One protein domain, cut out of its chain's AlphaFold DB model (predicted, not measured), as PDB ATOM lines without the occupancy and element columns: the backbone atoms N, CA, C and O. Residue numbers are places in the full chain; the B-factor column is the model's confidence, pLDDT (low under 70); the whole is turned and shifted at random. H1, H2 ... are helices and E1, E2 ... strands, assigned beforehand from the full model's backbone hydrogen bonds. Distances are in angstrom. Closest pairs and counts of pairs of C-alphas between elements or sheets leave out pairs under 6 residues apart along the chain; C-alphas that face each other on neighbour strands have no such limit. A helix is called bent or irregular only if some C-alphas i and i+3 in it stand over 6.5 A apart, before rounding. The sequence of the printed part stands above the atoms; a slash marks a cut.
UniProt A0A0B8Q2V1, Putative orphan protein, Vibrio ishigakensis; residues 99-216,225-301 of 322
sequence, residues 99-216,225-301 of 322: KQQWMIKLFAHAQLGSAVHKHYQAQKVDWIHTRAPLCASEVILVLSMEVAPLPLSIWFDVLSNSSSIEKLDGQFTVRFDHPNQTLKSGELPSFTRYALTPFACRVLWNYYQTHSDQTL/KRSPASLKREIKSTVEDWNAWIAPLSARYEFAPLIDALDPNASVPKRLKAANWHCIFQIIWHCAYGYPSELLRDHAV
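What this domain is: This is residues 99 to 216 and 225 to 301 of the 322 residues of the protein "Putative orphan protein" of Vibrio ishigakensis (UniProt A0A0B8Q2V1). Three helices, H5, H3 and H8, lie side by side in a row with H3 in the middle; H2 crosses the row, and long H6 crosses H3 and reaches H4 and H8. At one end a small, strongly twisted three-stranded sheet sits by H5 and H4, while H7 lies at the opposite end and the loop of residues 182 to 187 sticks out. The printed part has 195 residues, with nine named helices and three strands in the order H1 H2 H3 H4 E1 E2 E3 H5 H6 H7 H8 H9; the sheet runs E1 E2 E3, antiparallel, and the class is mostly helix. It is compact, with a radius of gyration of the C-alphas of 17.3 A and spans of 51 by 43 by 35 A.

Where its parts are: Find C-alpha 99 at (-1.887, -5.191, -2.109), where H1, residues 99 to 107, begins. H2, residues 110 to 130, runs 30.1 A; then come H3, residues 136 to 146, and H4, residues 152 to 159. Next are E1, residues 165 to 168, E2, residues 171 to 177, and E3, residues 191 to 195. H5, residues 198 to 211, is 20.0 A long. H6 starts at C-alpha 228 (4.671, -16.439, 25.256) and runs 37.0 A to residue 252; it is irregular, with C-alphas 245 and 248 7.2 A apart, and has a kink of 37 degrees near residue 246. H7, residues 255 to 261, precedes H8, residues 274 to 289, 21.5 A long, and H9, residues 293 to 300, ending at C-alpha 300 (-3.815, -14.638, 7.769).

How they stand to each other: Start at H8, the hub, touching five helices. Its residues 279 to 283 touch H1, closest at C-alphas 106 and 279, 5.8 A. H2 touches it with residues 110 to 117, about perpendicular at 83 degrees; C-alphas 113 and 280 are closest, 5.0 A. H8 and H9 form a helical hairpin, closest at C-alphas 282 and 296, 6.5 A. H3 touches H5 at a shallow tilt of 19 degrees, opposite ways, closest at C-alphas 143 and 200, 6.2 A. H6 touches H3, closest at C-alphas 137 and 238, 4.9 A. H7 is close to but not clearly touching H2, at C-alphas 112 and 255, 7.2 A. H5 is on the sheet, and H4 only grazes it with residues 154 to 158. In the meander, each strand the antiparallel neighbour of the one before, look for N 166 and O 173, 2.9 A, and N 174 and O 194, 2.8 A, within hydrogen-bond range. Every O i to N i+4 pair is within range in H1, H3, H4, H5, H7 and H8; H2 has 15 of 17, H6 19 of 21 and H9 2 of 4.

The domain as a whole: The farthest C-alphas, Ser 185 and Arg 252, are 56.2 A apart. Residues 217 to 224 are not printed; C-alphas 216 and 225 are 14.5 A apart across the cut. The links E2 to E3 and H7 to H8 are long. Mean pLDDT of the printed part is 80.5; 45 residues are under 70, among them 179 to 189 and 250 to 270.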
ATOM      1  N   LYS A  99      -1.682  -3.801  -1.665       69.06
ATOM      2  CA  LYS A  99      -1.887  -5.191  -2.109       69.06
ATOM      3  C   LYS A  99      -0.851  -5.581  -3.164       69.06
ATOM      4  O   LYS A  99      -0.282  -6.664  -3.083       69.06
ATOM      5  N   GLN A 100      -0.573  -4.690  -4.113       74.56
ATOM      6  CA  GLN A 100       0.450  -4.900  -5.133       74.56
ATOM      7  C   GLN A 100       1.850  -4.997  -4.515       74.56
ATOM      8  O   GLN A 100       2.587  -5.916  -4.843       74.56
ATOM      9  N   GLN A 101       2.205  -4.123  -3.573       74.75
ATOM     10  CA  GLN A 101       3.471  -4.170  -2.836       74.75
ATOM     11  C   GLN A 101       3.609  -5.451  -2.016       74.75
ATOM     12  O   GLN A 101       4.691  -6.030  -1.969       74.75
ATOM     13  N   TRP A 102       2.534  -5.910  -1.374       77.50
ATOM     14  CA  TRP A 102       2.533  -7.193  -0.679       77.50
ATOM     15  C   TRP A 102       2.742  -8.356  -1.651       77.50
ATOM     16  O   TRP A 102       3.622  -9.178  -1.415       77.50
ATOM     17  N   MET A 103       2.035  -8.375  -2.785       83.62
ATOM     18  CA  MET A 103       2.247  -9.390  -3.820       83.62
ATOM     19  C   MET A 103       3.672  -9.356  -4.377       83.62
ATOM     20  O   MET A 103       4.284 -10.407  -4.505       83.62
ATOM     21  N   ILE A 104       4.246  -8.179  -4.643       82.06
ATOM     22  CA  ILE A 104       5.647  -8.042  -5.076       82.06
ATOM     23  C   ILE A 104       6.595  -8.659  -4.036       82.06
ATOM     24  O   ILE A 104       7.509  -9.398  -4.399       82.06
ATOM     25  N   LYS A 105       6.357  -8.422  -2.739       79.50
ATOM     26  CA  LYS A 105       7.139  -9.046  -1.656       79.50
ATOM     27  C   LYS A 105       6.970 -10.567  -1.611       79.50
ATOM     28  O   LYS A 105       7.951 -11.271  -1.379       79.50
ATOM     29  N   LEU A 106       5.763 -11.083  -1.838       84.44
ATOM     30  CA  LEU A 106       5.535 -12.526  -1.932       84.44
ATOM     31  C   LEU A 106       6.257 -13.129  -3.138       84.44
ATOM     32  O   LEU A 106       6.947 -14.134  -2.994       84.44
ATOM     33  N   PHE A 107       6.178 -12.484  -4.304       86.00
ATOM     34  CA  PHE A 107       6.849 -12.942  -5.520       86.00
ATOM     35  C   PHE A 107       8.375 -12.964  -5.395       86.00
ATOM     36  O   PHE A 107       9.005 -13.820  -6.010       86.00
ATOM     37  N   ALA A 108       8.972 -12.129  -4.536       84.31
ATOM     38  CA  ALA A 108      10.397 -12.230  -4.211       84.31
ATOM     39  C   ALA A 108      10.789 -13.606  -3.626       84.31
ATOM     40  O   ALA A 108      11.946 -14.006  -3.713       84.31
ATOM     41  N   HIS A 109       9.830 -14.357  -3.073       86.75
ATOM     42  CA  HIS A 109      10.036 -15.698  -2.527       86.75
ATOM     43  C   HIS A 109       9.660 -16.820  -3.514       86.75
ATOM     44  O   HIS A 109       9.820 -17.990  -3.176       86.75
ATOM     45  N   ALA A 110       9.169 -16.518  -4.723       88.06
ATOM     46  CA  ALA A 110       8.570 -17.516  -5.622       88.06
ATOM     47  C   ALA A 110       9.551 -18.612  -6.073       88.06
ATOM     48  O   ALA A 110       9.196 -19.794  -6.113       88.06
ATOM     49  N   GLN A 111      10.797 -18.237  -6.379       86.56
ATOM     50  CA  GLN A 111      11.819 -19.197  -6.800       86.56
ATOM     51  C   GLN A 111      12.179 -20.164  -5.666       86.56
ATOM     52  O   GLN A 111      12.217 -21.378  -5.874       86.56
ATOM     53  N   LEU A 112      12.375 -19.638  -4.454       86.94
ATOM     54  CA  LEU A 112      12.633 -20.453  -3.270       86.94
ATOM     55  C   LEU A 112      11.416 -21.318  -2.914       86.94
ATOM     56  O   LEU A 112      11.571 -22.510  -2.671       86.94
ATOM     57  N   GLY A 113      10.205 -20.763  -2.975       90.62
ATOM     58  CA  GLY A 113       8.964 -21.509  -2.768       90.62
ATOM     59  C   GLY A 113       8.809 -22.680  -3.735       90.62
ATOM     60  O   GLY A 113       8.475 -23.783  -3.311       90.62
ATOM     61  N   SER A 114       9.159 -22.495  -5.009       90.81
ATOM     62  CA  SER A 114       9.145 -23.578  -5.999       90.81
ATOM     63  C   SER A 114      10.121 -24.706  -5.646       90.81
ATOM     64  O   SER A 114       9.788 -25.882  -5.793       90.81
ATOM     65  N   ALA A 115      11.322 -24.373  -5.166       89.06
ATOM     66  CA  ALA A 115      12.308 -25.363  -4.738       89.06
ATOM     67  C   ALA A 115      11.858 -26.114  -3.476       89.06
ATOM     68  O   ALA A 115      11.914 -27.342  -3.432       89.06
ATOM     69  N   VAL A 116      11.347 -25.376  -2.488       92.25
ATOM     70  CA  VAL A 116      10.795 -25.927  -1.245       92.25
ATOM     71  C   VAL A 116       9.624 -26.867  -1.538       92.25
ATOM     72  O   VAL A 116       9.577 -27.964  -0.990       92.25
ATOM     73  N   HIS A 117       8.702 -26.484  -2.426       95.06
ATOM     74  CA  HIS A 117       7.562 -27.323  -2.802       95.06
ATOM     75  C   HIS A 117       8.009 -28.620  -3.478       95.06
ATOM     76  O   HIS A 117       7.571 -29.694  -3.073       95.06
ATOM     77  N   LYS A 118       8.942 -28.556  -4.437       92.88
ATOM     78  CA  LYS A 118       9.507 -29.759  -5.073       92.88
ATOM     79  C   LYS A 118      10.175 -30.681  -4.057       92.88
ATOM     80  O   LYS A 118       9.978 -31.894  -4.111       92.88
ATOM     81  N   HIS A 119      10.941 -30.115  -3.125       92.81
ATOM     82  CA  HIS A 119      11.592 -30.895  -2.080       92.81
ATOM     83  C   HIS A 119      10.577 -31.547  -1.136       92.81
ATOM     84  O   HIS A 119      10.694 -32.734  -0.842       92.81
ATOM     85  N   TYR A 120       9.536 -30.808  -0.745       95.69
ATOM     86  CA  TYR A 120       8.416 -31.339   0.026       95.69
ATOM     87  C   TYR A 120       7.723 -32.505  -0.692       95.69
ATOM     88  O   TYR A 120       7.487 -33.534  -0.068       95.69
ATOM     89  N   GLN A 121       7.432 -32.387  -1.994       95.19
ATOM     90  CA  GLN A 121       6.779 -33.465  -2.746       95.19
ATOM     91  C   GLN A 121       7.627 -34.741  -2.785       95.19
ATOM     92  O   GLN A 121       7.084 -35.830  -2.616       95.19
ATOM     93  N   ALA A 122       8.948 -34.616  -2.950       92.94
ATOM     94  CA  ALA A 122       9.856 -35.760  -2.886       92.94
ATOM     95  C   ALA A 122       9.856 -36.399  -1.486       92.94
ATOM     96  O   ALA A 122       9.617 -37.595  -1.350       92.94
ATOM     97  N   GLN A 123      10.021 -35.587  -0.437       93.19
ATOM     98  CA  GLN A 123      10.055 -36.053   0.952       93.19
ATOM     99  C   GLN A 123       8.726 -36.689   1.403       93.19
ATOM    100  O   GLN A 123       8.702 -37.657   2.165       93.19
ATOM    101  N   LYS A 124       7.594 -36.171   0.912       95.31
ATOM    102  CA  LYS A 124       6.253 -36.689   1.204       95.31
ATOM    103  C   LYS A 124       6.101 -38.150   0.785       95.31
ATOM    104  O   LYS A 124       5.453 -38.907   1.507       95.31
ATOM    105  N   VAL A 125       6.689 -38.555  -0.343       94.31
ATOM    106  CA  VAL A 125       6.655 -39.951  -0.811       94.31
ATOM    107  C   VAL A 125       7.306 -40.868   0.227       94.31
ATOM    108  O   VAL A 125       6.684 -41.840   0.662       94.31
ATOM    109  N   ASP A 126       8.480 -40.493   0.730       92.75
ATOM    110  CA  ASP A 126       9.193 -41.259   1.756       92.75
ATOM    111  C   ASP A 126       8.399 -41.342   3.069       92.75
ATOM    112  O   ASP A 126       8.263 -42.422   3.651       92.75
ATOM    113  N   TRP A 127       7.786 -40.244   3.521       94.88
ATOM    114  CA  TRP A 127       6.920 -40.244   4.709       94.88
ATOM    115  C   TRP A 127       5.635 -41.067   4.527       94.88
ATOM    116  O   TRP A 127       5.084 -41.618   5.488       94.88
ATOM    117  N   ILE A 128       5.110 -41.169   3.305       93.88
ATOM    118  CA  ILE A 128       3.970 -42.041   3.002       93.88
ATOM    119  C   ILE A 128       4.373 -43.511   3.111       93.88
ATOM    120  O   ILE A 128       3.614 -44.277   3.714       93.88
ATOM    121  N   HIS A 129       5.539 -43.881   2.577       92.62
ATOM    122  CA  HIS A 129       6.029 -45.260   2.560       92.62
ATOM    123  C   HIS A 129       6.507 -45.745   3.927       92.62
ATOM    124  O   HIS A 129       6.068 -46.795   4.389       92.62
ATOM    125  N   THR A 130       7.368 -44.973   4.590       91.06
ATOM    126  CA  THR A 130       7.958 -45.351   5.885       91.06
ATOM    127  C   THR A 130       6.937 -45.342   7.015       91.06
ATOM    128  O   THR A 130       7.069 -46.108   7.965       91.06
ATOM    129  N   ARG A 131       5.920 -44.472   6.923       88.00
ATOM    130  CA  ARG A 131       4.936 -44.209   7.988       88.00
ATOM    131  C   ARG A 131       5.576 -43.885   9.346       88.00
ATOM    132  O   ARG A 131       4.928 -44.070  10.376       88.00
ATOM    133  N   ALA A 132       6.817 -43.402   9.349       86.69
ATOM    134  CA  ALA A 132       7.506 -43.008  10.566       86.69
ATOM    135  C   ALA A 132       6.751 -41.859  11.268       86.69
ATOM    136  O   ALA A 132       6.128 -41.031  10.589       86.69
ATOM    137  N   PRO A 133       6.767 -41.802  12.613       88.62
ATOM    138  CA  PRO A 133       6.229 -40.660  13.338       88.62
ATOM    139  C   PRO A 133       7.033 -39.405  12.984       88.62
ATOM    140  O   PRO A 133       8.262 -39.438  12.974       88.62
ATOM    141  N   LEU A 134       6.324 -38.315  12.694       94.19
ATOM    142  CA  LEU A 134       6.928 -37.026  12.367       94.19
ATOM    143  C   LEU A 134       7.053 -36.167  13.625       94.19
ATOM    144  O   LEU A 134       6.176 -36.194  14.497       94.19
ATOM    145  N   CYS A 135       8.127 -35.388  13.712       93.19
ATOM    146  CA  CYS A 135       8.294 -34.423  14.792       93.19
ATOM    147  C   CYS A 135       7.389 -33.193  14.579       93.19
ATOM    148  O   CYS A 135       6.782 -33.010  13.524       93.19
ATOM    149  N   ALA A 136       7.292 -32.315  15.584       94.12
ATOM    150  CA  ALA A 136       6.408 -31.150  15.515       94.12
ATOM    151  C   ALA A 136       6.700 -30.243  14.302       94.12
ATOM    152  O   ALA A 136       5.767 -29.815  13.624       94.12
ATOM    153  N   SER A 137       7.971 -29.980  13.985       95.75
ATOM    154  CA  SER A 137       8.347 -29.116  12.860       95.75
ATOM    155  C   SER A 137       7.975 -29.726  11.504       95.75
ATOM    156  O   SER A 137       7.494 -29.012  10.622       95.75
ATOM    157  N   GLU A 138       8.098 -31.043  11.344       96.25
ATOM    158  CA  GLU A 138       7.652 -31.771  10.148       96.25
ATOM    159  C   GLU A 138       6.122 -31.802  10.023       96.25
ATOM    160  O   GLU A 138       5.585 -31.585   8.937       96.25
ATOM    161  N   VAL A 139       5.395 -32.005  11.129       96.62
ATOM    162  CA  VAL A 139       3.923 -31.945  11.132       96.62
ATOM    163  C   VAL A 139       3.449 -30.558  10.693       96.62
ATOM    164  O   VAL A 139       2.604 -30.454   9.805       96.62
ATOM    165  N   ILE A 140       4.017 -29.486  11.256       96.62
ATOM    166  CA  ILE A 140       3.662 -28.108  10.877       96.62
ATOM    167  C   ILE A 140       3.998 -27.837   9.406       96.62
ATOM    168  O   ILE A 140       3.230 -27.151   8.728       96.62
ATOM    169  N   LEU A 141       5.100 -28.388   8.887       96.94
ATOM    170  CA  LEU A 141       5.446 -28.286   7.468       96.94
ATOM    171  C   LEU A 141       4.368 -28.934   6.588       96.94
ATOM    172  O   LEU A 141       3.907 -28.313   5.631       96.94
ATOM    173  N   VAL A 142       3.910 -30.142   6.936       97.06
ATOM    174  CA  VAL A 142       2.810 -30.825   6.232       97.06
ATOM    175  C   VAL A 142       1.528 -29.992   6.278       97.06
ATOM    176  O   VAL A 142       0.912 -29.778   5.236       97.06
ATOM    177  N   LEU A 143       1.142 -29.480   7.450       95.56
ATOM    178  CA  LEU A 143      -0.058 -28.650   7.600       95.56
ATOM    179  C   LEU A 143       0.035 -27.355   6.777       95.56
ATOM    180  O   LEU A 143      -0.923 -26.975   6.106       95.56
ATOM    181  N   SER A 144       1.210 -26.726   6.754       94.94
ATOM    182  CA  SER A 144       1.453 -25.501   5.983       94.94
ATOM    183  C   SER A 144       1.376 -25.725   4.467       94.94
ATOM    184  O   SER A 144       0.976 -24.829   3.721       94.94
ATOM    185  N   MET A 145       1.731 -26.927   3.999       94.69
ATOM    186  CA  MET A 145       1.712 -27.298   2.579       94.69
ATOM    187  C   MET A 145       0.370 -27.844   2.089       94.69
ATOM    188  O   MET A 145       0.053 -27.666   0.917       94.69
ATOM    189  N   GLU A 146      -0.380 -28.543   2.942       93.75
ATOM    190  CA  GLU A 146      -1.568 -29.314   2.536       93.75
ATOM    191  C   GLU A 146      -2.883 -28.707   3.019       93.75
ATOM    192  O   GLU A 146      -3.932 -29.024   2.465       93.75
ATOM    193  N   VAL A 147      -2.849 -27.885   4.073       91.69
ATOM    194  CA  VAL A 147      -4.062 -27.425   4.760       91.69
ATOM    195  C   VAL A 147      -4.263 -25.925   4.601       91.69
ATOM    196  O   VAL A 147      -5.309 -25.514   4.106       91.69
ATOM    197  N   ALA A 148      -3.281 -25.110   4.999       89.69
ATOM    198  CA  ALA A 148      -3.327 -23.656   4.824       89.69
ATOM    199  C   ALA A 148      -1.955 -22.998   5.085       89.69
ATOM    200  O   ALA A 148      -1.197 -23.475   5.927       89.69
ATOM    201  N   PRO A 149      -1.615 -21.858   4.464       90.25
ATOM    202  CA  PRO A 149      -0.376 -21.144   4.761       90.25
ATOM    203  C   PRO A 149      -0.552 -20.240   5.997       90.25
ATOM    204  O   PRO A 149      -0.506 -19.019   5.882       90.25
ATOM    205  N   LEU A 150      -0.799 -20.820   7.178       86.81
ATOM    206  CA  LEU A 150      -1.056 -20.068   8.419       86.81
ATOM    207  C   LEU A 150       0.238 -19.687   9.166       86.81
ATOM    208  O   LEU A 150       1.280 -20.324   8.979       86.81
ATOM    209  N   PRO A 151       0.202 -18.657  10.034       85.88
ATOM    210  CA  PRO A 151       1.305 -18.349  10.940       85.88
ATOM    211  C   PRO A 151       1.624 -19.510  11.891       85.88
ATOM    212  O   PRO A 151       0.731 -20.217  12.360       85.88
ATOM    213  N   LEU A 152       2.905 -19.658  12.246       89.25
ATOM    214  CA  LEU A 152       3.382 -20.721  13.142       89.25
ATOM    215  C   LEU A 152       2.663 -20.747  14.496       89.25
ATOM    216  O   LEU A 152       2.434 -21.822  15.041       89.25
ATOM    217  N   SER A 153       2.298 -19.581  15.034       85.94
ATOM    218  CA  SER A 153       1.557 -19.475  16.294       85.94
ATOM    219  C   SER A 153       0.243 -20.258  16.260       85.94
ATOM    220  O   SER A 153      -0.033 -21.007  17.192       85.94
ATOM    221  N   ILE A 154      -0.508 -20.162  15.159       85.81
ATOM    222  CA  ILE A 154      -1.773 -20.884  14.978       85.81
ATOM    223  C   ILE A 154      -1.525 -22.392  14.912       85.81
ATOM    224  O   ILE A 154      -2.236 -23.170  15.545       85.81
ATOM    225  N   TRP A 155      -0.488 -22.825  14.192       91.00
ATOM    226  CA  TRP A 155      -0.172 -24.249  14.107       91.00
ATOM    227  C   TRP A 155       0.243 -24.851  15.440       91.00
ATOM    228  O   TRP A 155      -0.139 -25.974  15.758       91.00
ATOM    229  N   PHE A 156       0.968 -24.096  16.252       90.38
ATOM    230  CA  PHE A 156       1.310 -24.512  17.603       90.38
ATOM    231  C   PHE A 156       0.093 -24.628  18.522       90.38
ATOM    232  O   PHE A 156       0.047 -25.547  19.344       90.38
ATOM    233  N   ASP A 157      -0.905 -23.759  18.365       85.56
ATOM    234  CA  ASP A 157      -2.175 -23.888  19.082       85.56
ATOM    235  C   ASP A 157      -2.925 -25.161  18.655       85.56
ATOM    236  O   ASP A 157      -3.409 -25.898  19.515       85.56
ATOM    237  N   VAL A 158      -2.928 -25.487  17.354       89.31
ATOM    238  CA  VAL A 158      -3.475 -26.755  16.832       89.31
ATOM    239  C   VAL A 158      -2.732 -27.956  17.420       89.31
ATOM    240  O   VAL A 158      -3.359 -28.858  17.967       89.31
ATOM    241  N   LEU A 159      -1.396 -27.982  17.377       90.88
ATOM    242  CA  LEU A 159      -0.616 -29.103  17.924       90.88
ATOM    243  C   LEU A 159      -0.792 -29.285  19.436       90.88
ATOM    244  O   LEU A 159      -0.632 -30.390  19.944       90.88
ATOM    245  N   SER A 160      -1.135 -28.217  20.153       87.75
ATOM    246  CA  SER A 160      -1.385 -28.266  21.597       87.75
ATOM    247  C   SER A 160      -2.768 -28.795  21.957       87.75
ATOM    248  O   SER A 160      -3.029 -29.058  23.129       87.75
ATOM    249  N   ASN A 161      -3.673 -28.898  20.984       84.50
ATOM    250  CA  ASN A 161      -5.066 -29.216  21.227       84.50
ATOM    251  C   ASN A 161      -5.542 -30.348  20.313       84.50
ATOM    252  O   ASN A 161      -5.935 -30.130  19.172       84.50
ATOM    253  N   SER A 162      -5.592 -31.570  20.842       82.12
ATOM    254  CA  SER A 162      -6.095 -32.731  20.096       82.12
ATOM    255  C   SER A 162      -7.572 -32.619  19.702       82.12
ATOM    256  O   SER A 162      -7.999 -33.268  18.748       82.12
ATOM    257  N   SER A 163      -8.350 -31.753  20.368       81.25
ATOM    258  CA  SER A 163      -9.735 -31.453  19.974       81.25
ATOM    259  C   SER A 163      -9.850 -30.544  18.743       81.25
ATOM    260  O   SER A 163     -10.959 -30.272  18.292       81.25
ATOM    261  N   SER A 164      -8.727 -30.106  18.162       81.62
ATOM    262  CA  SER A 164      -8.715 -29.335  16.918       81.62
ATOM    263  C   SER A 164      -9.143 -30.141  15.688       81.62
ATOM    264  O   SER A 164      -9.521 -29.523  14.696       81.62
ATOM    265  N   ILE A 165      -9.109 -31.482  15.718       86.81
ATOM    266  CA  ILE A 165      -9.656 -32.308  14.629       86.81
ATOM    267  C   ILE A 165     -11.154 -32.526  14.857       86.81
ATOM    268  O   ILE A 165     -11.565 -33.163  15.825       86.81
ATOM    269  N   GLU A 166     -11.968 -32.074  13.908       87.44
ATOM    270  CA  GLU A 166     -13.417 -32.268  13.896       87.44
ATOM    271  C   GLU A 166     -13.837 -33.065  12.656       87.44
ATOM    272  O   GLU A 166     -13.303 -32.863  11.563       87.44
ATOM    273  N   LYS A 167     -14.830 -33.948  12.795       86.75
ATOM    274  CA  LYS A 167     -15.488 -34.589  11.649       86.75
ATOM    275  C   LYS A 167     -16.765 -33.819  11.315       86.75
ATOM    276  O   LYS A 167     -17.676 -33.775  12.137       86.75
ATOM    277  N   LEU A 168     -16.830 -33.249  10.116       82.88
ATOM    278  CA  LEU A 168     -17.982 -32.512   9.596       82.88
ATOM    279  C   LEU A 168     -18.340 -33.071   8.217       82.88
ATOM    280  O   LEU A 168     -17.454 -33.244   7.386       82.88
ATOM    281  N   ASP A 169     -19.609 -33.412   7.997       82.50
ATOM    282  CA  ASP A 169     -20.123 -33.928   6.716       82.50
ATOM    283  C   ASP A 169     -19.301 -35.088   6.118       82.50
ATOM    284  O   ASP A 169     -19.095 -35.202   4.915       82.50
ATOM    285  N   GLY A 170     -18.792 -35.971   6.984       82.25
ATOM    286  CA  GLY A 170     -17.972 -37.117   6.577       82.25
ATOM    287  C   GLY A 170     -16.493 -36.801   6.320       82.25
ATOM    288  O   GLY A 170     -15.710 -37.739   6.169       82.25
ATOM    289  N   GLN A 171     -16.088 -35.531   6.358       86.25
ATOM    290  CA  GLN A 171     -14.717 -35.068   6.153       86.25
ATOM    291  C   GLN A 171     -14.046 -34.676   7.477       86.25
ATOM    292  O   GLN A 171     -14.663 -34.079   8.360       86.25
ATOM    293  N   PHE A 172     -12.761 -35.006   7.624       91.19
ATOM    294  CA  PHE A 172     -11.957 -34.494   8.733       91.19
ATOM    295  C   PHE A 172     -11.509 -33.068   8.434       91.19
ATOM    296  O   PHE A 172     -11.022 -32.762   7.345       91.19
ATOM    297  N   THR A 173     -11.666 -32.198   9.419       89.25
ATOM    298  CA  THR A 173     -11.321 -30.784   9.345       89.25
ATOM    299  C   THR A 173     -10.476 -30.403  10.549       89.25
ATOM    300  O   THR A 173     -10.578 -31.029  11.603       89.25
ATOM    301  N   VAL A 174      -9.640 -29.382  10.392       88.31
ATOM    302  CA  VAL A 174      -8.984 -28.721  11.515       88.31
ATOM    303  C   VAL A 174      -9.710 -27.420  11.819       88.31
ATOM    304  O   VAL A 174      -9.934 -26.599  10.924       88.31
ATOM    305  N   ARG A 175     -10.086 -27.243  13.082       85.38
ATOM    306  CA  ARG A 175     -10.666 -26.017  13.620       85.38
ATOM    307  C   ARG A 175      -9.592 -25.238  14.369       85.38
ATOM    308  O   ARG A 175      -8.903 -25.783  15.233       85.38
ATOM    309  N   PHE A 176      -9.527 -23.941  14.105       79.12
ATOM    310  CA  PHE A 176      -8.804 -22.997  14.949       79.12
ATOM    311  C   PHE A 176      -9.637 -21.733  15.141       79.12
ATOM    312  O   PHE A 176     -10.375 -21.295  14.251       79.12
ATOM    313  N   ASP A 177      -9.526 -21.158  16.331       75.69
ATOM    314  CA  ASP A 177     -10.180 -19.901  16.658       75.69
ATOM    315  C   ASP A 177      -9.343 -18.739  16.120       75.69
ATOM    316  O   ASP A 177      -8.110 -18.766  16.140       75.69
ATOM    317  N   HIS A 178     -10.006 -17.695  15.629       71.81
ATOM    318  CA  HIS A 178      -9.289 -16.545  15.090       71.81
ATOM    319  C   HIS A 178      -8.517 -15.813  16.196       71.81
ATOM    320  O   HIS A 178      -9.072 -15.602  17.284       71.81
ATOM    321  N   PRO A 179      -7.270 -15.380  15.945       62.94
ATOM    322  CA  PRO A 179      -6.527 -14.588  16.913       62.94
ATOM    323  C   PRO A 179      -7.194 -13.221  17.136       62.94
ATOM    324  O   PRO A 179      -7.950 -12.722  16.305       62.94
ATOM    325  N   ASN A 180      -6.894 -12.590  18.274       56.03
ATOM    326  CA  ASN A 180      -7.249 -11.193  18.574       56.03
ATOM    327  C   ASN A 180      -8.747 -10.852  18.590       56.03
ATOM    328  O   ASN A 180      -9.145  -9.692  18.448       56.03
ATOM    329  N   GLN A 181      -9.589 -11.842  18.867       56.91
ATOM    330  CA  GLN A 181     -11.014 -11.616  19.050       56.91
ATOM    331  C   GLN A 181     -11.311 -10.891  20.356       56.91
ATOM    332  O   GLN A 181     -10.907 -11.302  21.445       56.91
ATOM    333  N   THR A 182     -12.073  -9.804  20.249       51.09
ATOM    334  CA  THR A 182     -12.620  -9.115  21.417       51.09
ATOM    335  C   THR A 182     -14.060  -9.575  21.611       51.09
ATOM    336  O   THR A 182     -14.984  -8.951  21.100       51.09
ATOM    337  N   LEU A 183     -14.243 -10.683  22.326       53.22
ATOM    338  CA  LEU A 183     -15.571 -11.231  22.606       53.22
ATOM    339  C   LEU A 183     -16.328 -10.325  23.580       53.22
ATOM    340  O   LEU A 183     -15.769  -9.886  24.595       53.22
ATOM    341  N   LYS A 184     -17.600 -10.030  23.290       54.28
ATOM    342  CA  LYS A 184     -18.515  -9.536  24.327       54.28
ATOM    343  C   LYS A 184     -18.874 -10.674  25.282       54.28
ATOM    344  O   LYS A 184     -18.704 -11.847  24.963       54.28
ATOM    345  N   SER A 185     -19.397 -10.319  26.455       45.22
ATOM    346  CA  SER A 185     -19.949 -11.307  27.387       45.22
ATOM    347  C   SER A 185     -21.017 -12.149  26.676       45.22
ATOM    348  O   SER A 185     -22.021 -11.595  26.235       45.22
ATOM    349  N   GLY A 186     -20.774 -13.455  26.532       55.56
ATOM    350  CA  GLY A 186     -21.684 -14.408  25.883       55.56
ATOM    351  C   GLY A 186     -21.488 -14.631  24.376       55.56
ATOM    352  O   GLY A 186     -22.155 -15.502  23.826       55.56
ATOM    353  N   GLU A 187     -20.588 -13.908  23.695       63.50
ATOM    354  CA  GLU A 187     -20.262 -14.184  22.285       63.50
ATOM    355  C   GLU A 187     -19.233 -15.324  22.178       63.50
ATOM    356  O   GLU A 187     -18.208 -15.320  22.865       63.50
ATOM    357  N   LEU A 188     -19.503 -16.297  21.303       61.94
ATOM    358  CA  LEU A 188     -18.567 -17.381  20.998       61.94
ATOM    359  C   LEU A 188     -17.442 -16.886  20.077       61.94
ATOM    360  O   LEU A 188     -17.696 -16.051  19.205       61.94
ATOM    361  N   PRO A 189     -16.216 -17.420  20.217       67.56
ATOM    362  CA  PRO A 189     -15.147 -17.130  19.280       67.56
ATOM    363  C   PRO A 189     -15.521 -17.563  17.863       67.56
ATOM    364  O   PRO A 189     -15.920 -18.702  17.617       67.56
ATOM    365  N   SER A 190     -15.364 -16.630  16.926       70.38
ATOM    366  CA  SER A 190     -15.273 -16.908  15.499       70.38
ATOM    367  C   SER A 190     -14.100 -17.846  15.220       70.38
ATOM    368  O   SER A 190     -13.082 -17.849  15.914       70.38
ATOM    369  N   PHE A 191     -14.262 -18.689  14.220       77.38
ATOM    370  CA  PHE A 191     -13.318 -19.751  13.927       77.38
ATOM    371  C   PHE A 191     -13.364 -20.060  12.441       77.38
ATOM    372  O   PHE A 191     -14.365 -19.786  11.774       77.38
ATOM    373  N   THR A 192     -12.294 -20.675  11.952       79.06
ATOM    374  CA  THR A 192     -12.221 -21.186  10.587       79.06
ATOM    375  C   THR A 192     -11.970 -22.683  10.631       79.06
ATOM    376  O   THR A 192     -11.352 -23.211  11.561       79.06
ATOM    377  N   ARG A 193     -12.503 -23.371   9.621       84.44
ATOM    378  CA  ARG A 193     -12.278 -24.792   9.389       84.44
ATOM    379  C   ARG A 193     -11.582 -24.986   8.061       84.44
ATOM    380  O   ARG A 193     -12.046 -24.469   7.047       84.44
ATOM    381  N   TYR A 194     -10.531 -25.793   8.072       87.75
ATOM    382  CA  TYR A 194      -9.912 -26.284   6.850       87.75
ATOM    383  C   TYR A 194     -10.076 -27.785   6.741       87.75
ATOM    384  O   TYR A 194      -9.887 -28.519   7.710       87.75
ATOM    385  N   ALA A 195     -10.429 -28.234   5.544       89.06
ATOM    386  CA  ALA A 195     -10.413 -29.640   5.194       89.06
ATOM    387  C   ALA A 195      -9.000 -30.210   5.363       89.06
ATOM    388  O   ALA A 195      -8.029 -29.643   4.868       89.06
ATOM    389  N   LEU A 196      -8.892 -31.353   6.038       91.31
ATOM    390  CA  LEU A 196      -7.647 -32.104   6.113       91.31
ATOM    391  C   LEU A 196      -7.565 -33.061   4.928       91.31
ATOM    392  O   LEU A 196      -8.485 -33.845   4.677       91.31
ATOM    393  N   THR A 197      -6.433 -33.049   4.228       92.31
ATOM    394  CA  THR A 197      -6.118 -34.129   3.290       92.31
ATOM    395  C   THR A 197      -5.921 -35.435   4.067       92.31
ATOM    396  O   THR A 197      -5.550 -35.402   5.246       92.31
ATOM    397  N   PRO A 198      -6.120 -36.615   3.449       92.69
ATOM    398  CA  PRO A 198      -5.903 -37.889   4.136       92.69
ATOM    399  C   PRO A 198      -4.495 -38.015   4.738       92.69
ATOM    400  O   PRO A 198      -4.327 -38.558   5.830       92.69
ATOM    401  N   PHE A 199      -3.484 -37.470   4.052       94.75
ATOM    402  CA  PHE A 199      -2.108 -37.459   4.535       94.75
ATOM    403  C   PHE A 199      -1.932 -36.534   5.746       94.75
ATOM    404  O   PHE A 199      -1.419 -36.984   6.770       94.75
ATOM    405  N   ALA A 200      -2.414 -35.287   5.665       94.69
ATOM    406  CA  ALA A 200      -2.351 -34.340   6.778       94.69
ATOM    407  C   ALA A 200      -3.110 -34.855   8.012       94.69
ATOM    408  O   ALA A 200      -2.588 -34.802   9.124       94.69
ATOM    409  N   CYS A 201      -4.298 -35.434   7.810       93.50
ATOM    410  CA  CYS A 201      -5.090 -36.042   8.876       93.50
ATOM    411  C   CYS A 201      -4.322 -37.167   9.576       93.50
ATOM    412  O   CYS A 201      -4.250 -37.191  10.801       93.50
ATOM    413  N   ARG A 202      -3.714 -38.082   8.811       93.06
ATOM    414  CA  ARG A 202      -2.925 -39.193   9.360       93.06
ATOM    415  C   ARG A 202      -1.728 -38.695  10.167       93.06
ATOM    416  O   ARG A 202      -1.491 -39.180  11.267       93.06
ATOM    417  N   VAL A 203      -0.970 -37.750   9.612       94.75
ATOM    418  CA  VAL A 203       0.215 -37.175  10.262       94.75
ATOM    419  C   VAL A 203      -0.165 -36.513  11.587       94.75
ATOM    420  O   VAL A 203       0.449 -36.806  12.611       94.75
ATOM    421  N   LEU A 204      -1.210 -35.682  11.585       92.88
ATOM    422  CA  LEU A 204      -1.662 -34.978  12.782       92.88
ATOM    423  C   LEU A 204      -2.229 -35.938  13.840       92.88
ATOM    424  O   LEU A 204      -1.946 -35.796  15.026       92.88
ATOM    425  N   TRP A 205      -2.969 -36.963  13.415       90.94
ATOM    426  CA  TRP A 205      -3.497 -37.987  14.316       90.94
ATOM    427  C   TRP A 205      -2.382 -38.793  14.996       90.94
ATOM    428  O   TRP A 205      -2.399 -38.962  16.215       90.94
ATOM    429  N   ASN A 206      -1.377 -39.235  14.231       92.00
ATOM    430  CA  ASN A 206      -0.209 -39.935  14.773       92.00
ATOM    431  C   ASN A 206       0.569 -39.052  15.762       92.00
ATOM    432  O   ASN A 206       1.035 -39.538  16.795       92.00
ATOM    433  N   TYR A 207       0.692 -37.754  15.468       93.38
ATOM    434  CA  TYR A 207       1.321 -36.798  16.376       93.38
ATOM    435  C   TYR A 207       0.581 -36.738  17.718       93.38
ATOM    436  O   TYR A 207       1.201 -36.899  18.767       93.38
ATOM    437  N   TYR A 208      -0.750 -36.613  17.708       91.38
ATOM    438  CA  TYR A 208      -1.520 -36.613  18.953       91.38
ATOM    439  C   TYR A 208      -1.436 -37.934  19.710       91.38
ATOM    440  O   TYR A 208      -1.308 -37.899  20.923       91.38
ATOM    441  N   GLN A 209      -1.457 -39.087  19.038       88.12
ATOM    442  CA  GLN A 209      -1.335 -40.387  19.712       88.12
ATOM    443  C   GLN A 209       0.026 -40.587  20.387       88.12
ATOM    444  O   GLN A 209       0.116 -41.225  21.428       88.12
ATOM    445  N   THR A 210       1.091 -40.046  19.799       85.25
ATOM    446  CA  THR A 210       2.447 -40.135  20.363       85.25
ATOM    447  C   THR A 210       2.698 -39.114  21.475       85.25
ATOM    448  O   THR A 210       3.601 -39.309  22.281       85.25
ATOM    449  N   HIS A 211       1.891 -38.051  21.544       79.00
ATOM    450  CA  HIS A 211       2.034 -36.958  22.513       79.00
ATOM    451  C   HIS A 211       0.845 -36.854  23.495       79.00
ATOM    452  O   HIS A 211       0.814 -35.946  24.327       79.00
ATOM    453  N   SER A 212      -0.120 -37.786  23.449       61.47
ATOM    454  CA  SER A 212      -1.351 -37.775  24.262       61.47
ATOM    455  C   SER A 212      -1.138 -38.043  25.753       61.47
ATOM    456  O   SER A 212      -2.051 -37.798  26.538       61.47
ATOM    457  N   ASP A 213       0.059 -38.470  26.167       48.81
ATOM    458  CA  ASP A 213       0.418 -38.601  27.590       48.81
ATOM    459  C   ASP A 213       0.600 -37.241  28.292       48.81
ATOM    460  O   ASP A 213       0.714 -37.169  29.516       48.81
ATOM    461  N   GLN A 214       0.544 -36.128  27.552       47.09
ATOM    462  CA  GLN A 214       0.461 -34.782  28.117       47.09
ATOM    463  C   GLN A 214      -1.003 -34.316  28.192       47.09
ATOM    464  O   GLN A 214      -1.432 -33.412  27.486       47.09
ATOM    465  N   THR A 215      -1.759 -34.933  29.107       35.72
ATOM    466  CA  THR A 215      -3.081 -34.509  29.622       35.72
ATOM    467  C   THR A 215      -4.182 -34.255  28.583       35.72
ATOM    468  O   THR A 215      -4.307 -33.151  28.064       35.72
ATOM    469  N   LEU A 216      -5.090 -35.222  28.404       37.03
ATOM    470  CA  LEU A 216      -6.476 -34.950  28.002       37.03
ATOM    471  C   LEU A 216      -7.110 -33.985  29.025       37.03
ATOM    472  O   LEU A 216      -7.330 -34.401  30.167       37.03
ATOM    473  N   LYS A 225      -3.058 -21.939  28.729       57.31
ATOM    474  CA  LYS A 225      -2.580 -20.945  27.773       57.31
ATOM    475  C   LYS A 225      -1.053 -20.999  27.746       57.31
ATOM    476  O   LYS A 225      -0.406 -20.698  28.751       57.31
ATOM    477  N   ARG A 226      -0.484 -21.432  26.617       68.31
ATOM    478  CA  ARG A 226       0.964 -21.583  26.433       68.31
ATOM    479  C   ARG A 226       1.658 -20.253  26.734       68.31
ATOM    480  O   ARG A 226       1.195 -19.189  26.319       68.31
ATOM    481  N   SER A 227       2.752 -20.288  27.498       78.12
ATOM    482  CA  SER A 227       3.450 -19.048  27.848       78.12
ATOM    483  C   SER A 227       4.087 -18.430  26.590       78.12
ATOM    484  O   SER A 227       4.643 -19.166  25.767       78.12
ATOM    485  N   PRO A 228       4.080 -17.090  26.430       76.25
ATOM    486  CA  PRO A 228       4.671 -16.439  25.256       76.25
ATOM    487  C   PRO A 228       6.151 -16.783  25.040       76.25
ATOM    488  O   PRO A 228       6.620 -16.846  23.908       76.25
ATOM    489  N   ALA A 229       6.896 -17.029  26.122       79.69
ATOM    490  CA  ALA A 229       8.299 -17.427  26.054       79.69
ATOM    491  C   ALA A 229       8.490 -18.871  25.555       79.69
ATOM    492  O   ALA A 229       9.470 -19.145  24.865       79.69
ATOM    493  N   SER A 230       7.569 -19.793  25.875       85.44
ATOM    494  CA  SER A 230       7.607 -21.156  25.324       85.44
ATOM    495  C   SER A 230       7.340 -21.140  23.829       85.44
ATOM    496  O   SER A 230       8.161 -21.632  23.062       85.44
ATOM    497  N   LEU A 231       6.268 -20.456  23.418       84.81
ATOM    498  CA  LEU A 231       5.885 -20.358  22.013       84.81
ATOM    499  C   LEU A 231       7.013 -19.764  21.156       84.81
ATOM    500  O   LEU A 231       7.350 -20.304  20.108       84.81
ATOM    501  N   LYS A 232       7.672 -18.697  21.631       85.38
ATOM    502  CA  LYS A 232       8.827 -18.110  20.932       85.38
ATOM    503  C   LYS A 232       9.991 -19.091  20.760       85.38
ATOM    504  O   LYS A 232      10.641 -19.071  19.718       85.38
ATOM    505  N   ARG A 233      10.273 -19.934  21.762       88.62
ATOM    506  CA  ARG A 233      11.334 -20.953  21.671       88.62
ATOM    507  C   ARG A 233      10.977 -22.050  20.672       88.62
ATOM    508  O   ARG A 233      11.824 -22.417  19.869       88.62
ATOM    509  N   GLU A 234       9.738 -22.522  20.691       90.81
ATOM    510  CA  GLU A 234       9.252 -23.562  19.778       90.81
ATOM    511  C   GLU A 234       9.239 -23.082  18.320       90.81
ATOM    512  O   GLU A 234       9.731 -23.784  17.436       90.81
ATOM    513  N   ILE A 235       8.781 -21.846  18.083       89.75
ATOM    514  CA  ILE A 235       8.861 -21.180  16.775       89.75
ATOM    515  C   ILE A 235      10.311 -21.109  16.301       89.75
ATOM    516  O   ILE A 235      10.601 -21.471  15.162       89.75
ATOM    517  N   LYS A 236      11.232 -20.670  17.168       90.88
ATOM    518  CA  LYS A 236      12.654 -20.589  16.822       90.88
ATOM    519  C   LYS A 236      13.222 -21.964  16.452       90.88
ATOM    520  O   LYS A 236      13.854 -22.070  15.407       90.88
ATOM    521  N   SER A 237      12.955 -22.987  17.263       93.88
ATOM    522  CA  SER A 237      13.407 -24.362  17.008       93.88
ATOM    523  C   SER A 237      12.879 -24.890  15.675       93.88
ATOM    524  O   SER A 237      13.646 -25.391  14.868       93.88
ATOM    525  N   THR A 238      11.588 -24.695  15.392       94.75
ATOM    526  CA  THR A 238      10.973 -25.141  14.129       94.75
ATOM    527  C   THR A 238      11.592 -24.458  12.917       94.75
ATOM    528  O   THR A 238      11.863 -25.098  11.905       94.75
ATOM    529  N   VAL A 239      11.863 -23.156  13.017       92.75
ATOM    530  CA  VAL A 239      12.540 -22.415  11.949       92.75
ATOM    531  C   VAL A 239      13.973 -22.915  11.747       92.75
ATOM    532  O   VAL A 239      14.443 -22.965  10.612       92.75
ATOM    533  N   GLU A 240      14.685 -23.279  12.812       92.38
ATOM    534  CA  GLU A 240      16.025 -23.873  12.720       92.38
ATOM    535  C   GLU A 240      15.986 -25.251  12.044       92.38
ATOM    536  O   GLU A 240      16.769 -25.472  11.117       92.38
ATOM    537  N   ASP A 241      15.028 -26.104  12.409       94.06
ATOM    538  CA  ASP A 241      14.809 -27.410  11.777       94.06
ATOM    539  C   ASP A 241      14.523 -27.264  10.281       94.06
ATOM    540  O   ASP A 241      15.131 -27.942   9.457       94.06
ATOM    541  N   TRP A 242      13.644 -26.334   9.897       94.19
ATOM    542  CA  TRP A 242      13.328 -26.103   8.488       94.19
ATOM    543  C   TRP A 242      14.509 -25.549   7.701       94.19
ATOM    544  O   TRP A 242      14.728 -25.955   6.562       94.19
ATOM    545  N   ASN A 243      15.298 -24.650   8.297       90.69
ATOM    546  CA  ASN A 243      16.532 -24.168   7.679       90.69
ATOM    547  C   ASN A 243      17.540 -25.308   7.468       90.69
ATOM    548  O   ASN A 243      18.198 -25.343   6.431       90.69
ATOM    549  N   ALA A 244      17.653 -26.236   8.422       89.88
ATOM    550  CA  ALA A 244      18.490 -27.425   8.275       89.88
ATOM    551  C   ALA A 244      17.938 -28.377   7.202       89.88
ATOM    552  O   ALA A 244      18.702 -28.876   6.378       89.88
ATOM    553  N   TRP A 245      16.617 -28.562   7.160       90.56
ATOM    554  CA  TRP A 245      15.928 -29.404   6.183       90.56
ATOM    555  C   TRP A 245      16.176 -28.944   4.738       90.56
ATOM    556  O   TRP A 245      16.448 -29.774   3.876       90.56
ATOM    557  N   ILE A 246      16.192 -27.632   4.472       87.81
ATOM    558  CA  ILE A 246      16.501 -27.104   3.129       87.81
ATOM    559  C   ILE A 246      17.990 -26.867   2.868       87.81
ATOM    560  O   ILE A 246      18.354 -26.528   1.742       87.81
ATOM    561  N   ALA A 247      18.870 -27.039   3.856       83.62
ATOM    562  CA  ALA A 247      20.304 -26.809   3.678       83.62
ATOM    563  C   ALA A 247      20.913 -27.606   2.500       83.62
ATOM    564  O   ALA A 247      21.711 -27.028   1.754       83.62
ATOM    565  N   PRO A 248      20.515 -28.871   2.234       79.75
ATOM    566  CA  PRO A 248      20.975 -29.601   1.053       79.75
ATOM    567  C   PRO A 248      20.550 -28.961  -0.277       79.75
ATOM    568  O   PRO A 248      21.263 -29.105  -1.270       79.75
ATOM    569  N   LEU A 249      19.419 -28.243  -0.314       73.44
ATOM    570  CA  LEU A 249      18.982 -27.490  -1.495       73.44
ATOM    571  C   LEU A 249      19.876 -26.269  -1.712       73.44
ATOM    572  O   LEU A 249      20.308 -26.025  -2.836       73.44
ATOM    573  N   SER A 250      20.205 -25.555  -0.633       63.22
ATOM    574  CA  SER A 250      21.089 -24.382  -0.658       63.22
ATOM    575  C   SER A 250      22.526 -24.712  -1.062       63.22
ATOM    576  O   SER A 250      23.218 -23.851  -1.592       63.22
ATOM    577  N   ALA A 251      22.981 -25.947  -0.824       61.94
ATOM    578  CA  ALA A 251      24.310 -26.416  -1.219       61.94
ATOM    579  C   ALA A 251      24.379 -26.929  -2.670       61.94
ATOM    580  O   ALA A 251      25.453 -26.940  -3.263       61.94
ATOM    581  N   ARG A 252      23.250 -27.379  -3.241       55.91
ATOM    582  CA  ARG A 252      23.181 -27.953  -4.601       55.91
ATOM    583  C   ARG A 252      22.791 -26.947  -5.685       55.91
ATOM    584  O   ARG A 252      22.926 -27.260  -6.862       55.91
ATOM    585  N   TYR A 253      22.310 -25.768  -5.306       48.88
ATOM    586  CA  TYR A 253      21.798 -24.749  -6.215       48.88
ATOM    587  C   TYR A 253      22.083 -23.349  -5.662       48.88
ATOM    588  O   TYR A 253      22.198 -23.171  -4.453       48.88
ATOM    589  N   GLU A 254      22.141 -22.362  -6.557       55.00
ATOM    590  CA  GLU A 254      22.395 -20.920  -6.367       55.00
ATOM    591  C   GLU A 254      21.379 -20.186  -5.447       55.00
ATOM    592  O   GLU A 254      21.038 -19.025  -5.664       55.00
ATOM    593  N   PHE A 255      20.851 -20.835  -4.406       64.00
ATOM    594  CA  PHE A 255      19.862 -20.264  -3.491       64.00
ATOM    595  C   PHE A 255      20.466 -19.408  -2.384       64.00
ATOM    596  O   PHE A 255      19.743 -18.590  -1.825       64.00
ATOM    597  N   ALA A 256      21.763 -19.535  -2.081       63.12
ATOM    598  CA  ALA A 256      22.436 -18.602  -1.174       63.12
ATOM    599  C   ALA A 256      22.254 -17.131  -1.630       63.12
ATOM    600  O   ALA A 256      21.713 -16.351  -0.846       63.12
ATOM    601  N   PRO A 257      22.505 -16.774  -2.911       62.38
ATOM    602  CA  PRO A 257      22.170 -15.458  -3.461       62.38
ATOM    603  C   PRO A 257      20.709 -15.029  -3.273       62.38
ATOM    604  O   PRO A 257      20.434 -13.857  -3.033       62.38
ATOM    605  N   LEU A 258      19.758 -15.961  -3.387       65.38
ATOM    606  CA  LEU A 258      18.328 -15.663  -3.257       65.38
ATOM    607  C   LEU A 258      17.931 -15.412  -1.806       65.38
ATOM    608  O   LEU A 258      17.159 -14.498  -1.532       65.38
ATOM    609  N   ILE A 259      18.474 -16.191  -0.874       66.06
ATOM    610  CA  ILE A 259      18.260 -15.980   0.557       66.06
ATOM    611  C   ILE A 259      18.906 -14.659   1.001       66.06
ATOM    612  O   ILE A 259      18.305 -13.918   1.780       66.06
ATOM    613  N   ASP A 260      20.068 -14.317   0.443       63.41
ATOM    614  CA  ASP A 260      20.746 -13.042   0.692       63.41
ATOM    615  C   ASP A 260      19.976 -11.852   0.091       63.41
ATOM    616  O   ASP A 260      19.852 -10.802   0.725       63.41
ATOM    617  N   ALA A 261      19.356 -12.027  -1.082       62.56
ATOM    618  CA  ALA A 261      18.519 -11.009  -1.723       62.56
ATOM    619  C   ALA A 261      17.234 -10.684  -0.938       62.56
ATOM    620  O   ALA A 261      16.694  -9.583  -1.069       62.56
ATOM    621  N   LEU A 262      16.749 -11.603  -0.094       63.81
ATOM    622  CA  LEU A 262      15.588 -11.365   0.771       63.81
ATOM    623  C   LEU A 262      15.891 -10.412   1.942       63.81
ATOM    624  O   LEU A 262      14.958  -9.937   2.593       63.81
ATOM    625  N   ASP A 263      17.164 -10.104   2.216       58.84
ATOM    626  CA  ASP A 263      17.563  -9.122   3.226       58.84
ATOM    627  C   ASP A 263      18.926  -8.475   2.871       58.84
ATOM    628  O   ASP A 263      19.960  -8.831   3.447       58.84
ATOM    629  N   PRO A 264      18.937  -7.483   1.957       51.75
ATOM    630  CA  PRO A 264      20.147  -6.940   1.323       51.75
ATOM    631  C   PRO A 264      21.112  -6.191   2.262       51.75
ATOM    632  O   PRO A 264      22.176  -5.765   1.829       51.75
ATOM    633  N   ASN A 265      20.770  -6.026   3.546       49.38
ATOM    634  CA  ASN A 265      21.632  -5.403   4.560       49.38
ATOM    635  C   ASN A 265      22.327  -6.443   5.470       49.38
ATOM    636  O   ASN A 265      22.787  -6.115   6.565       49.38
ATOM    637  N   ALA A 266      22.337  -7.720   5.079       47.69
ATOM    638  CA  ALA A 266      22.992  -8.812   5.798       47.69
ATOM    639  C   ALA A 266      24.506  -8.861   5.562       47.69
ATOM    640  O   ALA A 266      24.943  -8.782   4.424       47.69
ATOM    641  N   SER A 267      25.296  -9.112   6.606       37.97
ATOM    642  CA  SER A 267      26.743  -9.366   6.499       37.97
ATOM    643  C   SER A 267      27.134 -10.857   6.499       37.97
ATOM    644  O   SER A 267      28.318 -11.169   6.443       37.97
ATOM    645  N   VAL A 268      26.173 -11.786   6.589       43.97
ATOM    646  CA  VAL A 268      26.389 -13.246   6.710       43.97
ATOM    647  C   VAL A 268      25.280 -13.970   5.932       43.97
ATOM    648  O   VAL A 268      24.145 -13.492   6.029       43.97
ATOM    649  N   PRO A 269      25.549 -15.099   5.232       48.81
ATOM    650  CA  PRO A 269      24.512 -15.862   4.534       48.81
ATOM    651  C   PRO A 269      23.374 -16.213   5.493       48.81
ATOM    652  O   PRO A 269      23.573 -16.903   6.504       48.81
ATOM    653  N   LYS A 270      22.192 -15.633   5.253       63.53
ATOM    654  CA  LYS A 270      21.129 -15.595   6.266       63.53
ATOM    655  C   LYS A 270      20.390 -16.925   6.351       63.53
ATOM    656  O   LYS A 270      20.042 -17.543   5.358       63.53
ATOM    657  N   ARG A 271      20.081 -17.347   7.576       73.56
ATOM    658  CA  ARG A 271      19.026 -18.336   7.834       73.56
ATOM    659  C   ARG A 271      17.671 -17.647   7.664       73.56
ATOM    660  O   ARG A 271      17.517 -16.496   8.085       73.56
ATOM    661  N   LEU A 272      16.688 -18.334   7.086       84.62
ATOM    662  CA  LEU A 272      15.335 -17.798   6.938       84.62
ATOM    663  C   LEU A 272      14.696 -17.602   8.315       84.62
ATOM    664  O   LEU A 272      14.863 -18.432   9.211       84.62
ATOM    665  N   LYS A 273      13.942 -16.513   8.483       87.19
ATOM    666  CA  LYS A 273      13.140 -16.251   9.689       87.19
ATOM    667  C   LYS A 273      11.725 -16.814   9.519       87.19
ATOM    668  O   LYS A 273      11.305 -17.123   8.406       87.19
ATOM    669  N   ALA A 274      10.955 -16.866  10.608       86.75
ATOM    670  CA  ALA A 274       9.552 -17.302  10.590       86.75
ATOM    671  C   ALA A 274       8.705 -16.561   9.536       86.75
ATOM    672  O   ALA A 274       7.961 -17.189   8.790       86.75
ATOM    673  N   ALA A 275       8.873 -15.238   9.420       83.25
ATOM    674  CA  ALA A 275       8.161 -14.431   8.429       83.25
ATOM    675  C   ALA A 275       8.516 -14.815   6.980       83.25
ATOM    676  O   ALA A 275       7.634 -14.853   6.127       83.25
ATOM    677  N   ASN A 276       9.781 -15.157   6.700       87.31
ATOM    678  CA  ASN A 276      10.182 -15.625   5.371       87.31
ATOM    679  C   ASN A 276       9.514 -16.961   5.038       87.31
ATOM    680  O   ASN A 276       8.989 -17.121   3.943       87.31
ATOM    681  N   TRP A 277       9.492 -17.894   5.993       90.94
ATOM    682  CA  TRP A 277       8.806 -19.177   5.834       90.94
ATOM    683  C   TRP A 277       7.310 -19.015   5.589       90.94
ATOM    684  O   TRP A 277       6.764 -19.652   4.694       90.94
ATOM    685  N   HIS A 278       6.658 -18.111   6.317       89.75
ATOM    686  CA  HIS A 278       5.250 -17.809   6.093       89.75
ATOM    687  C   HIS A 278       4.994 -17.285   4.668       89.75
ATOM    688  O   HIS A 278       4.140 -17.825   3.964       89.75
ATOM    689  N   CYS A 279       5.799 -16.326   4.194       88.19
ATOM    690  CA  CYS A 279       5.737 -15.837   2.811       88.19
ATOM    691  C   CYS A 279       6.000 -16.948   1.780       88.19
ATOM    692  O   CYS A 279       5.336 -16.990   0.746       88.19
ATOM    693  N   ILE A 280       6.940 -17.858   2.061       91.75
ATOM    694  CA  ILE A 280       7.238 -19.027   1.221       91.75
ATOM    695  C   ILE A 280       6.007 -19.931   1.094       91.75
ATOM    696  O   ILE A 280       5.648 -20.312  -0.017       91.75
ATOM    697  N   PHE A 281       5.318 -20.245   2.192       93.38
ATOM    698  CA  PHE A 281       4.093 -21.042   2.110       93.38
ATOM    699  C   PHE A 281       2.990 -20.294   1.359       93.38
ATOM    700  O   PHE A 281       2.368 -20.871   0.472       93.38
ATOM    701  N   GLN A 282       2.789 -19.001   1.623       90.88
ATOM    702  CA  GLN A 282       1.791 -18.199   0.905       90.88
ATOM    703  C   GLN A 282       2.038 -18.176  -0.610       90.88
ATOM    704  O   GLN A 282       1.101 -18.377  -1.385       90.88
ATOM    705  N   ILE A 283       3.287 -17.983  -1.054       92.31
ATOM    706  CA  ILE A 283       3.601 -17.969  -2.489       92.31
ATOM    707  C   ILE A 283       3.505 -19.367  -3.115       92.31
ATOM    708  O   ILE A 283       3.097 -19.475  -4.268       92.31
ATOM    709  N   ILE A 284       3.796 -20.442  -2.372       94.31
ATOM    710  CA  ILE A 284       3.536 -21.817  -2.833       94.31
ATOM    711  C   ILE A 284       2.041 -22.009  -3.074       94.31
ATOM    712  O   ILE A 284       1.655 -22.494  -4.133       94.31
ATOM    713  N   TRP A 285       1.191 -21.580  -2.143       92.94
ATOM    714  CA  TRP A 285      -0.255 -21.665  -2.323       92.94
ATOM    715  C   TRP A 285      -0.739 -20.871  -3.533       92.94
ATOM    716  O   TRP A 285      -1.534 -21.378  -4.326       92.94
ATOM    717  N   HIS A 286      -0.204 -19.668  -3.732       91.69
ATOM    718  CA  HIS A 286      -0.519 -18.874  -4.911       91.69
ATOM    719  C   HIS A 286      -0.105 -19.567  -6.218       91.69
ATOM    720  O   HIS A 286      -0.920 -19.738  -7.121       91.69
ATOM    721  N   CYS A 287       1.166 -19.961  -6.325       91.19
ATOM    722  CA  CYS A 287       1.765 -20.392  -7.585       91.19
ATOM    723  C   CYS A 287       1.528 -21.873  -7.901       91.19
ATOM    724  O   CYS A 287       1.310 -22.209  -9.060       91.19
ATOM    725  N   ALA A 288       1.589 -22.758  -6.902       88.44
ATOM    726  CA  ALA A 288       1.466 -24.203  -7.098       88.44
ATOM    727  C   ALA A 288       0.014 -24.692  -6.996       88.44
ATOM    728  O   ALA A 288      -0.366 -25.605  -7.723       88.44
ATOM    729  N   TYR A 289      -0.796 -24.081  -6.123       87.06
ATOM    730  CA  TYR A 289      -2.201 -24.468  -5.924       87.06
ATOM    731  C   TYR A 289      -3.206 -23.505  -6.573       87.06
ATOM    732  O   TYR A 289      -4.409 -23.735  -6.489       87.06
ATOM    733  N   GLY A 290      -2.737 -22.438  -7.233       85.25
ATOM    734  CA  GLY A 290      -3.595 -21.479  -7.935       85.25
ATOM    735  C   GLY A 290      -4.467 -20.633  -7.004       85.25
ATOM    736  O   GLY A 290      -5.512 -20.135  -7.424       85.25
ATOM    737  N   TYR A 291      -4.080 -20.490  -5.734       83.25
ATOM    738  CA  TYR A 291      -4.906 -19.814  -4.741       83.25
ATOM    739  C   TYR A 291      -4.951 -18.294  -4.998       83.25
ATOM    740  O   TYR A 291      -3.891 -17.665  -5.119       83.25
ATOM    741  N   PRO A 292      -6.140 -17.667  -5.067       81.75
ATOM    742  CA  PRO A 292      -6.260 -16.224  -5.251       81.75
ATOM    743  C   PRO A 292      -5.567 -15.432  -4.137       81.75
ATOM    744  O   PRO A 292      -5.637 -15.783  -2.957       81.75
ATOM    745  N   SER A 293      -4.938 -14.317  -4.512       76.50
ATOM    746  CA  SER A 293      -4.229 -13.422  -3.582       76.50
ATOM    747  C   SER A 293      -5.116 -12.876  -2.456       76.50
ATOM    748  O   SER A 293      -4.646 -12.581  -1.362       76.50
ATOM    749  N   GLU A 294      -6.406 -12.733  -2.739       71.38
ATOM    750  CA  GLU A 294      -7.445 -12.264  -1.835       71.38
ATOM    751  C   GLU A 294      -7.606 -13.234  -0.668       71.38
ATOM    752  O   GLU A 294      -7.562 -12.822   0.486       71.38
ATOM    753  N   LEU A 295      -7.688 -14.531  -0.975       71.25
ATOM    754  CA  LEU A 295      -7.912 -15.556   0.032       71.25
ATOM    755  C   LEU A 295      -6.661 -15.783   0.884       71.25
ATOM    756  O   LEU A 295      -6.776 -15.972   2.086       71.25
ATOM    757  N   LEU A 296      -5.454 -15.670   0.317       70.19
ATOM    758  CA  LEU A 296      -4.203 -15.755   1.092       70.19
ATOM    759  C   LEU A 296      -4.152 -14.761   2.264       70.19
ATOM    760  O   LEU A 296      -3.532 -15.047   3.288       70.19
ATOM    761  N   ARG A 297      -4.820 -13.610   2.124       63.47
ATOM    762  CA  ARG A 297      -4.948 -12.613   3.189       63.47
ATOM    763  C   ARG A 297      -5.991 -13.006   4.234       63.47
ATOM    764  O   ARG A 297      -5.738 -12.814   5.420       63.47
ATOM    765  N   ASP A 298      -7.115 -13.577   3.810       56.38
ATOM    766  CA  ASP A 298      -8.175 -14.056   4.711       56.38
ATOM    767  C   ASP A 298      -7.694 -15.219   5.593       56.38
ATOM    768  O   ASP A 298      -8.073 -15.312   6.758       56.38
ATOM    769  N   HIS A 299      -6.784 -16.057   5.081       54.41
ATOM    770  CA  HIS A 299      -6.094 -17.093   5.863       54.41
ATOM    771  C   HIS A 299      -5.225 -16.504   6.987       54.41
ATOM    772  O   HIS A 299      -5.121 -17.096   8.060       54.41
ATOM    773  N   ALA A 300      -4.620 -15.335   6.766       49.28
ATOM    774  CA  ALA A 300      -3.815 -14.638   7.769       49.28
ATOM    775  C   ALA A 300      -4.670 -13.842   8.773       49.28
ATOM    776  O   ALA A 300      -4.300 -13.722   9.941       49.28
ATOM    777  N   VAL A 301      -5.799 -13.280   8.321       52.22
ATOM    778  CA  VAL A 301      -6.687 -12.420   9.116       52.22
ATOM    779  C   VAL A 301      -8.141 -12.668   8.708       52.22
ATOM    780  O   VAL A 301      -8.690 -11.947   7.873       52.22
TER     781      VAL A 301